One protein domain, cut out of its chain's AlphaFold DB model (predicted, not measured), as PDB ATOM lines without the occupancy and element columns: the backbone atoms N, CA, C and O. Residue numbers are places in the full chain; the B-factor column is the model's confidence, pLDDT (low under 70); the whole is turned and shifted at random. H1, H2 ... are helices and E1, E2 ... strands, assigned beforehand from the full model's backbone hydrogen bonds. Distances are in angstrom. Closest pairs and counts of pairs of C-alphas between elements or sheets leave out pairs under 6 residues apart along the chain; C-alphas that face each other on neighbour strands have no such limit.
ATOM      1  N   THR A   9     127.483 141.851  86.063       55.12
ATOM      2  CA  THR A   9     128.556 141.759  85.067       55.12
ATOM      3  C   THR A   9     128.385 140.566  84.121       55.12
ATOM      4  O   THR A   9     128.525 140.731  82.916       55.12
ATOM      5  N   ARG A  10     127.966 139.397  84.632       60.47
ATOM      6  CA  ARG A  10     127.751 138.193  83.805       60.47
ATOM      7  C   ARG A  10     126.585 138.353  82.839       60.47
ATOM      8  O   ARG A  10     126.640 137.859  81.722       60.47
ATOM      9  N   TYR A  11     125.548 139.080  83.254       62.81
ATOM     10  CA  TYR A  11     124.404 139.372  82.397       62.81
ATOM     11  C   TYR A  11     124.791 140.277  81.218       62.81
ATOM     12  O   TYR A  11     124.342 140.049  80.095       62.81
ATOM     13  N   PHE A  12     125.643 141.280  81.456       61.44
ATOM     14  CA  PHE A  12     126.155 142.145  80.390       61.44
ATOM     15  C   PHE A  12     127.089 141.398  79.439       61.44
ATOM     16  O   PHE A  12     126.938 141.550  78.228       61.44
ATOM     17  N   ASP A  13     127.986 140.561  79.962       60.56
ATOM     18  CA  ASP A  13     128.868 139.724  79.143       60.56
ATOM     19  C   ASP A  13     128.054 138.760  78.259       60.56
ATOM     20  O   ASP A  13     128.289 138.668  77.052       60.56
ATOM     21  N   ASP A  14     127.012 138.134  78.815       70.69
ATOM     22  CA  ASP A  14     126.107 137.241  78.079       70.69
ATOM     23  C   ASP A  14     125.273 137.960  77.011       70.69
ATOM     24  O   ASP A  14     124.917 137.365  75.986       70.69
ATOM     25  N   LEU A  15     124.899 139.219  77.251       67.25
ATOM     26  CA  LEU A  15     124.155 140.030  76.288       67.25
ATOM     27  C   LEU A  15     125.073 140.514  75.160       67.25
ATOM     28  O   LEU A  15     124.689 140.474  73.990       67.25
ATOM     29  N   PHE A  16     126.295 140.921  75.508       65.56
ATOM     30  CA  PHE A  16     127.312 141.360  74.561       65.56
ATOM     31  C   PHE A  16     127.752 140.216  73.646       65.56
ATOM     32  O   PHE A  16     127.759 140.381  72.427       65.56
ATOM     33  N   GLU A  17     128.024 139.029  74.192       72.75
ATOM     34  CA  GLU A  17     128.371 137.856  73.388       72.75
ATOM     35  C   GLU A  17     127.196 137.383  72.517       72.75
ATOM     36  O   GLU A  17     127.394 137.025  71.353       72.75
ATOM     37  N   ARG A  18     125.946 137.484  72.997       73.25
ATOM     38  CA  ARG A  18     124.764 137.238  72.150       73.25
ATOM     39  C   ARG A  18     124.647 138.231  70.997       73.25
ATOM     40  O   ARG A  18     124.409 137.812  69.865       73.25
ATOM     41  N   ALA A  19     124.833 139.522  71.259       66.00
ATOM     42  CA  ALA A  19     124.793 140.553  70.226       66.00
ATOM     43  C   ALA A  19     125.932 140.378  69.209       66.00
ATOM     44  O   ALA A  19     125.705 140.453  68.001       66.00
ATOM     45  N   ARG A  20     127.141 140.064  69.688       65.00
ATOM     46  CA  ARG A  20     128.316 139.772  68.861       65.00
ATOM     47  C   ARG A  20     128.082 138.566  67.955       65.00
ATOM     48  O   ARG A  20     128.416 138.624  66.774       65.00
ATOM     49  N   ARG A  21     127.481 137.497  68.482       71.88
ATOM     50  CA  ARG A  21     127.160 136.286  67.719       71.88
ATOM     51  C   ARG A  21     126.095 136.544  66.657       71.88
ATOM     52  O   ARG A  21     126.311 136.194  65.503       71.88
ATOM     53  N   ALA A  22     125.015 137.240  67.012       68.06
ATOM     54  CA  ALA A  22     123.972 137.625  66.062       68.06
ATOM     55  C   ALA A  22     124.521 138.520  64.934       68.06
ATOM     56  O   ALA A  22     124.143 138.372  63.772       68.06
ATOM     57  N   LEU A  23     125.454 139.422  65.259       58.34
ATOM     58  CA  LEU A  23     126.128 140.263  64.272       58.34
ATOM     59  C   LEU A  23     127.065 139.453  63.365       58.34
ATOM     60  O   LEU A  23     127.092 139.690  62.160       58.34
ATOM     61  N   ALA A  24     127.805 138.488  63.916       63.06
ATOM     62  CA  ALA A  24     128.679 137.607  63.143       63.06
ATOM     63  C   ALA A  24     127.888 136.696  62.190       63.06
ATOM     64  O   ALA A  24     128.277 136.543  61.035       63.06
ATOM     65  N   GLU A  25     126.755 136.150  62.636       62.94
ATOM     66  CA  GLU A  25     125.840 135.362  61.800       62.94
ATOM     67  C   GLU A  25     125.256 136.212  60.668       62.94
ATOM     68  O   GLU A  25     125.266 135.800  59.509       62.94
ATOM     69  N   ARG A  26     124.844 137.449  60.969       50.62
ATOM     70  CA  ARG A  26     124.363 138.402  59.961       50.62
ATOM     71  C   ARG A  26     125.445 138.755  58.938       50.62
ATOM     72  O   ARG A  26     125.159 138.800  57.746       50.62
ATOM     73  N   ALA A  27     126.675 138.986  59.395       51.00
ATOM     74  CA  ALA A  27     127.814 139.299  58.535       51.00
ATOM     75  C   ALA A  27     128.238 138.103  57.667       51.00
ATOM     76  O   ALA A  27     128.671 138.301  56.535       51.00
ATOM     77  N   ALA A  28     128.094 136.872  58.171       53.66
ATOM     78  CA  ALA A  28     128.297 135.657  57.390       53.66
ATOM     79  C   ALA A  28     127.217 135.503  56.304       53.66
ATOM     80  O   ALA A  28     127.558 135.263  55.151       53.66
ATOM     81  N   SER A  29     125.942 135.753  56.632       50.78
ATOM     82  CA  SER A  29     124.852 135.749  55.644       50.78
ATOM     83  C   SER A  29     124.993 136.840  54.572       50.78
ATOM     84  O   SER A  29     124.696 136.588  53.408       50.78
ATOM     85  N   ASP A  30     125.473 138.039  54.923       43.00
ATOM     86  CA  ASP A  30     125.773 139.083  53.926       43.00
ATOM     87  C   ASP A  30     127.011 138.722  53.080       43.00
ATOM     88  O   ASP A  30     127.068 139.080  51.905       43.00
ATOM     89  N   ARG A  31     127.984 137.973  53.624       44.88
ATOM     90  CA  ARG A  31     129.141 137.461  52.862       44.88
ATOM     91  C   ARG A  31     128.732 136.479  51.766       44.88
ATOM     92  O   ARG A  31     129.280 136.561  50.670       44.88
ATOM     93  N   ASP A  32     127.757 135.615  52.037       45.31
ATOM     94  CA  ASP A  32     127.212 134.695  51.031       45.31
ATOM     95  C   ASP A  32     126.402 135.440  49.952       45.31
ATOM     96  O   ASP A  32     126.427 135.058  48.782       45.31
ATOM     97  N   ALA A  33     125.757 136.565  50.295       43.31
ATOM     98  CA  ALA A  33     125.071 137.432  49.330       43.31
ATOM     99  C   ALA A  33     126.031 138.292  48.476       43.31
ATOM    100  O   ALA A  33     125.686 138.681  47.361       43.31
ATOM    101  N   LEU A  34     127.238 138.576  48.976       41.72
ATOM    102  CA  LEU A  34     128.279 139.360  48.294       41.72
ATOM    103  C   LEU A  34     129.097 138.553  47.267       41.72
ATOM    104  O   LEU A  34     129.900 139.141  46.545       41.72
ATOM    105  N   HIS A  35     128.896 137.233  47.173       38.81
ATOM    106  CA  HIS A  35     129.504 136.397  46.130       38.81
ATOM    107  C   HIS A  35     128.756 136.439  44.782       38.81
ATOM    108  O   HIS A  35     129.246 135.883  43.800       38.81
ATOM    109  N   ALA A  36     127.611 137.128  44.706       42.94
ATOM    110  CA  ALA A  36     127.003 137.525  43.441       42.94
ATOM    111  C   ALA A  36     127.660 138.835  42.966       42.94
ATOM    112  O   ALA A  36     127.605 139.850  43.655       42.94
ATOM    113  N   GLY A  48     141.032 153.627  49.687       75.81
ATOM    114  CA  GLY A  48     140.180 153.953  50.829       75.81
ATOM    115  C   GLY A  48     139.737 152.710  51.599       75.81
ATOM    116  O   GLY A  48     139.273 151.742  51.001       75.81
ATOM    117  N   ALA A  49     139.832 152.760  52.926       84.62
ATOM    118  CA  ALA A  49     139.240 151.779  53.833       84.62
ATOM    119  C   ALA A  49     138.348 152.472  54.871       84.62
ATOM    120  O   ALA A  49     138.438 153.684  55.081       84.62
ATOM    121  N   ALA A  50     137.483 151.691  55.521       87.88
ATOM    122  CA  ALA A  50     136.607 152.156  56.590       87.88
ATOM    123  C   ALA A  50     136.868 151.375  57.884       87.88
ATOM    124  O   ALA A  50     137.061 150.160  57.856       87.88
ATOM    125  N   GLN A  51     136.850 152.068  59.021       88.75
ATOM    126  CA  GLN A  51     137.022 151.493  60.353       88.75
ATOM    127  C   GLN A  51     135.941 152.020  61.299       88.75
ATOM    128  O   GLN A  51     135.700 153.222  61.363       88.75
ATOM    129  N   LEU A  52     135.324 151.124  62.069       89.44
ATOM    130  CA  LEU A  52     134.482 151.492  63.209       89.44
ATOM    131  C   LEU A  52     135.372 151.865  64.398       89.44
ATOM    132  O   LEU A  52     136.266 151.102  64.767       89.44
ATOM    133  N   ARG A  53     135.125 153.030  64.995       86.62
ATOM    134  CA  ARG A  53     135.817 153.524  66.191       86.62
ATOM    135  C   ARG A  53     134.806 153.944  67.248       86.62
ATOM    136  O   ARG A  53     133.715 154.393  66.911       86.62
ATOM    137  N   LEU A  54     135.187 153.805  68.511       87.38
ATOM    138  CA  LEU A  54     134.485 154.413  69.633       87.38
ATOM    139  C   LEU A  54     135.178 155.743  69.941       87.38
ATOM    140  O   LEU A  54     136.392 155.763  70.144       87.38
ATOM    141  N   ASP A  55     134.426 156.834  69.948       83.06
ATOM    142  CA  ASP A  55     134.873 158.092  70.528       83.06
ATOM    143  C   ASP A  55     134.736 157.987  72.050       83.06
ATOM    144  O   ASP A  55     133.639 157.869  72.592       83.06
ATOM    145  N   GLU A  56     135.864 157.985  72.754       84.38
ATOM    146  CA  GLU A  56     135.890 157.831  74.209       84.38
ATOM    147  C   GLU A  56     135.315 159.051  74.944       84.38
ATOM    148  O   GLU A  56     134.822 158.905  76.065       84.38
ATOM    149  N   ALA A  57     135.339 160.238  74.325       85.94
ATOM    150  CA  ALA A  57     134.837 161.463  74.939       85.94
ATOM    151  C   ALA A  57     133.304 161.502  74.954       85.94
ATOM    152  O   ALA A  57     132.696 161.894  75.950       85.94
ATOM    153  N   THR A  58     132.682 161.072  73.858       85.25
ATOM    154  CA  THR A  58     131.221 161.085  73.681       85.25
ATOM    155  C   THR A  58     130.574 159.726  73.943       85.25
ATOM    156  O   THR A  58     129.368 159.654  74.158       85.25
ATOM    157  N   ARG A  59     131.375 158.651  73.997       86.94
ATOM    158  CA  ARG A  59     130.938 157.242  73.982       86.94
ATOM    159  C   ARG A  59     130.130 156.869  72.737       86.94
ATOM    160  O   ARG A  59     129.412 155.869  72.756       86.94
ATOM    161  N   ASP A  60     130.287 157.628  71.658       86.38
ATOM    162  CA  ASP A  60     129.605 157.374  70.397       86.38
ATOM    163  C   ASP A  60     130.453 156.521  69.456       86.38
ATOM    164  O   ASP A  60     131.683 156.565  69.443       86.38
ATOM    165  N   VAL A  61     129.780 155.720  68.632       86.94
ATOM    166  CA  VAL A  61     130.432 154.951  67.569       86.94
ATOM    167  C   VAL A  61     130.485 155.803  66.308       86.94
ATOM    168  O   VAL A  61     129.467 156.348  65.887       86.94
ATOM    169  N   LEU A  62     131.650 155.857  65.672       90.44
ATOM    170  CA  LEU A  62     131.903 156.569  64.423       90.44
ATOM    171  C   LEU A  62     132.489 155.622  63.375       90.44
ATOM    172  O   LEU A  62     133.195 154.662  63.691       90.44
ATOM    173  N   VAL A  63     132.214 155.905  62.106       91.00
ATOM    174  CA  VAL A  63     132.862 155.254  60.966       91.00
ATOM    175  C   VAL A  63     133.886 156.217  60.389       91.00
ATOM    176  O   VAL A  63     133.545 157.286  59.883       91.00
ATOM    177  N   ARG A  64     135.152 155.820  60.461       90.56
ATOM    178  CA  ARG A  64     136.293 156.546  59.917       90.56
ATOM    179  C   ARG A  64     136.645 156.001  58.545       90.56
ATOM    180  O   ARG A  64     137.020 154.836  58.433       90.56
ATOM    181  N   PHE A  65     136.612 156.853  57.532       89.50
ATOM    182  CA  PHE A  65     137.185 156.574  56.221       89.50
ATOM    183  C   PHE A  65     138.599 157.135  56.170       89.50
ATOM    184  O   PHE A  65     138.831 158.289  56.537       89.50
ATOM    185  N   TYR A  66     139.556 156.324  55.743       85.19
ATOM    186  CA  TYR A  66     140.963 156.696  55.745       85.19
ATOM    187  C   TYR A  66     141.689 156.147  54.524       85.19
ATOM    188  O   TYR A  66     141.288 155.143  53.930       85.19
ATOM    189  N   ASP A  67     142.765 156.832  54.158       86.19
ATOM    190  CA  ASP A  67     143.690 156.371  53.135       86.19
ATOM    191  C   ASP A  67     144.622 155.313  53.744       86.19
ATOM    192  O   ASP A  67     145.251 155.535  54.779       86.19
ATOM    193  N   THR A  68     144.690 154.136  53.125       82.56
ATOM    194  CA  THR A  68     145.434 152.994  53.679       82.56
ATOM    195  C   THR A  68     146.952 153.127  53.562       82.56
ATOM    196  O   THR A  68     147.662 152.444  54.295       82.56
ATOM    197  N   GLN A  69     147.467 154.003  52.692       83.00
ATOM    198  CA  GLN A  69     148.908 154.200  52.510       83.00
ATOM    199  C   GLN A  69     149.472 155.183  53.532       83.00
ATOM    200  O   GLN A  69     150.513 154.944  54.136       83.00
ATOM    201  N   THR A  70     148.777 156.299  53.711       86.44
ATOM    202  CA  THR A  70     149.184 157.385  54.607       86.44
ATOM    203  C   THR A  70     148.638 157.204  56.020       86.44
ATOM    204  O   THR A  70     149.124 157.830  56.959       86.44
ATOM    205  N   GLY A  71     147.597 156.383  56.178       83.44
ATOM    206  CA  GLY A  71     146.843 156.272  57.420       83.44
ATOM    207  C   GLY A  71     146.033 157.528  57.743       83.44
ATOM    208  O   GLY A  71     145.488 157.611  58.843       83.44
ATOM    209  N   HIS A  72     145.944 158.503  56.832       83.62
ATOM    210  CA  HIS A  72     145.288 159.784  57.071       83.62
ATOM    211  C   HIS A  72     143.762 159.647  57.066       83.62
ATOM    212  O   HIS A  72     143.182 158.993  56.197       83.62
ATOM    213  N   THR A  73     143.096 160.288  58.033       86.56
ATOM    214  CA  THR A  73     141.631 160.335  58.094       86.56
ATOM    215  C   THR A  73     141.098 161.215  56.977       86.56
ATOM    216  O   THR A  73     141.389 162.403  56.934       86.56
ATOM    217  N   ILE A  74     140.286 160.652  56.094       89.62
ATOM    218  CA  ILE A  74     139.599 161.421  55.059       89.62
ATOM    219  C   ILE A  74     138.360 162.073  55.671       89.62
ATOM    220  O   ILE A  74     138.166 163.278  55.547       89.62
ATOM    221  N   VAL A  75     137.531 161.274  56.351       87.38
ATOM    222  CA  VAL A  75     136.308 161.751  57.003       87.38
ATOM    223  C   VAL A  75     135.859 160.789  58.103       87.38
ATOM    224  O   VAL A  75     136.086 159.581  58.016       87.38
ATOM    225  N   GLU A  76     135.192 161.321  59.122       89.62
ATOM    226  CA  GLU A  76     134.503 160.554  60.160       89.62
ATOM    227  C   GLU A  76     133.018 160.899  60.133       89.62
ATOM    228  O   GLU A  76     132.641 162.066  60.030       89.62
ATOM    229  N   VAL A  77     132.167 159.877  60.173       89.62
ATOM    230  CA  VAL A  77     130.712 160.043  60.099       89.62
ATOM    231  C   VAL A  77     129.986 159.077  61.038       89.62
ATOM    232  O   VAL A  77     130.476 157.971  61.285       89.62
ATOM    233  N   PRO A  78     128.785 159.439  61.522       89.00
ATOM    234  CA  PRO A  78     127.940 158.524  62.274       89.00
ATOM    235  C   PRO A  78     127.534 157.281  61.453       89.00
ATOM    236  O   PRO A  78     127.212 157.405  60.263       89.00
ATOM    237  N   PRO A  79     127.457 156.089  62.073       87.50
ATOM    238  CA  PRO A  79     127.067 154.843  61.413       87.50
ATOM    239  C   PRO A  79     125.705 154.911  60.716       87.50
ATOM    240  O   PRO A  79     125.503 154.275  59.686       87.50
ATOM    241  N   GLN A  80     124.771 155.707  61.242       86.62
ATOM    242  CA  GLN A  80     123.420 155.856  60.700       86.62
ATOM    243  C   GLN A  80     123.439 156.506  59.313       86.62
ATOM    244  O   GLN A  80     122.665 156.109  58.441       86.62
ATOM    245  N   LEU A  81     124.345 157.463  59.080       82.19
ATOM    246  CA  LEU A  81     124.501 158.088  57.766       82.19
ATOM    247  C   LEU A  81     125.091 157.107  56.754       82.19
ATOM    248  O   LEU A  81     124.626 157.055  55.616       82.19
ATOM    249  N   VAL A  82     126.056 156.287  57.178       85.94
ATOM    250  CA  VAL A  82     126.631 155.228  56.335       85.94
ATOM    251  C   VAL A  82     125.567 154.195  55.972       85.94
ATOM    252  O   VAL A  82     125.416 153.857  54.801       85.94
ATOM    253  N   ALA A  83     124.772 153.748  56.947       84.56
ATOM    254  CA  ALA A  83     123.679 152.807  56.721       84.56
ATOM    255  C   ALA A  83     122.608 153.378  55.777       84.56
ATOM    256  O   ALA A  83     122.166 152.689  54.859       84.56
ATOM    257  N   ALA A  84     122.220 154.645  55.952       79.88
ATOM    258  CA  ALA A  84     121.259 155.313  55.077       79.88
ATOM    259  C   ALA A  84     121.789 155.463  53.640       79.88
ATOM    260  O   ALA A  84     121.052 155.229  52.681       79.88
ATOM    261  N   ALA A  85     123.068 155.815  53.481       78.00
ATOM    262  CA  ALA A  85     123.716 155.869  52.175       78.00
ATOM    263  C   ALA A  85     123.770 154.480  51.520       78.00
ATOM    264  O   ALA A  85     123.372 154.335  50.367       78.00
ATOM    265  N   ALA A  86     124.165 153.445  52.267       82.31
ATOM    266  CA  ALA A  86     124.186 152.067  51.784       82.31
ATOM    267  C   ALA A  86     122.789 151.584  51.361       82.31
ATOM    268  O   ALA A  86     122.642 150.974  50.305       82.31
ATOM    269  N   ALA A  87     121.748 151.914  52.131       81.50
ATOM    270  CA  ALA A  87     120.365 151.581  51.797       81.50
ATOM    271  C   ALA A  87     119.900 152.250  50.494       81.50
ATOM    272  O   ALA A  87     119.208 151.617  49.703       81.50
ATOM    273  N   ARG A  88     120.310 153.500  50.239       75.00
ATOM    274  CA  ARG A  88     120.015 154.215  48.983       75.00
ATOM    275  C   ARG A  88     120.739 153.630  47.773       75.00
ATOM    276  O   ARG A  88     120.226 153.715  46.663       75.00
ATOM    277  N   LEU A  89     121.930 153.077  47.983       76.69
ATOM    278  CA  LEU A  89     122.735 152.451  46.932       76.69
ATOM    279  C   LEU A  89     122.300 151.010  46.639       76.69
ATOM    280  O   LEU A  89     122.598 150.484  45.566       76.69
ATOM    281  N   ARG A  90     121.585 150.367  47.568       74.62
ATOM    282  CA  ARG A  90     121.026 149.029  47.382       74.62
ATOM    283  C   ARG A  90     119.943 149.106  46.299       74.62
ATOM    284  O   ARG A  90     118.867 149.655  46.523       74.62
TER     285      ARG A  90
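This is residues 9 to 36 and 48 to 90 of the 94 residues of an uncharacterized protein of Firmicutes bacterium (UniProt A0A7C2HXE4). A long straight helix, H1, stands free of a small twisted sheet of three strands, E1, E2 and E3, and a shorter helix, H2, follows the sheet and packs on it only with its first residues, 79 to 82, while residues 83 to 90 stick out. The printed part has 71 residues with two named helices and three named strands, in the order H1, E1, E2, E3, H2. The sheet runs E1, E2, E3 and is antiparallel throughout, and the class is mixed, helices and strands. The whole is loose, with a radius of gyration of the C-alphas of 15.2 A, and spans 40 by 40 by 25 A.

H1 is residues 9 to 33, 36.2 A from first to last C-alpha, beginning with C-alpha 9 at (128.556, 141.759, 85.067). Beyond the cut, E1 is residues 48 to 54, 19.7 A long, with C-alpha 48 at (140.180, 153.953, 50.829). E2 is residues 61 to 67, also 19.7 A, and E3 is residues 73 to 77. H2 is residues 79 to 89, 15.3 A long, with C-alpha 89 at (122.735, 152.451, 46.932).

H1 is not on the sheet, with 0 pairs of C-alphas within 10 A, and it is apart from E2, E3 and H2. E1, E2 and E3 form a meander, each strand the antiparallel neighbour of the one before. The hairpin of E1 and E2 has directions 152 degrees apart; C-alphas 50 and 65 face each other at 4.5 A, and N 51 and O 64 are within hydrogen-bond range at 2.8 A. In the hairpin of E2 and E3 the angle is 155 degrees; C-alphas 64 and 76 face each other at 4.4 A, and N 63 and O 77 are within hydrogen-bond range at 2.8 A. E1 and E3 are the edge strands. The sheet is only just strongly twisted, its C-alphas lying up to 4.1 A off the best plane. H2 is on the sheet but only grazes it, with residues 79 to 82; the closest C-alphas of E2 and H2 are those of Val 63 and Pro 79, 5.8 A apart. In H1 and H2 every O i to N i+4 pair is within hydrogen-bond range.

The two C-alphas farthest apart, those of Thr 9 and Ala 36, are 41.9 A apart. Residues 37 to 47 are not printed, and C-alphas 36 and 48 are 22.3 A apart across this cut. Of the links printed whole, E2 to E3 and E3 to H2 are tight and E1 to E2 is short. The mean pLDDT of the printed part is 74.2; it is under 70 at residues 9 to 13, 15 to 16, 19 to 20 and 22 to 36.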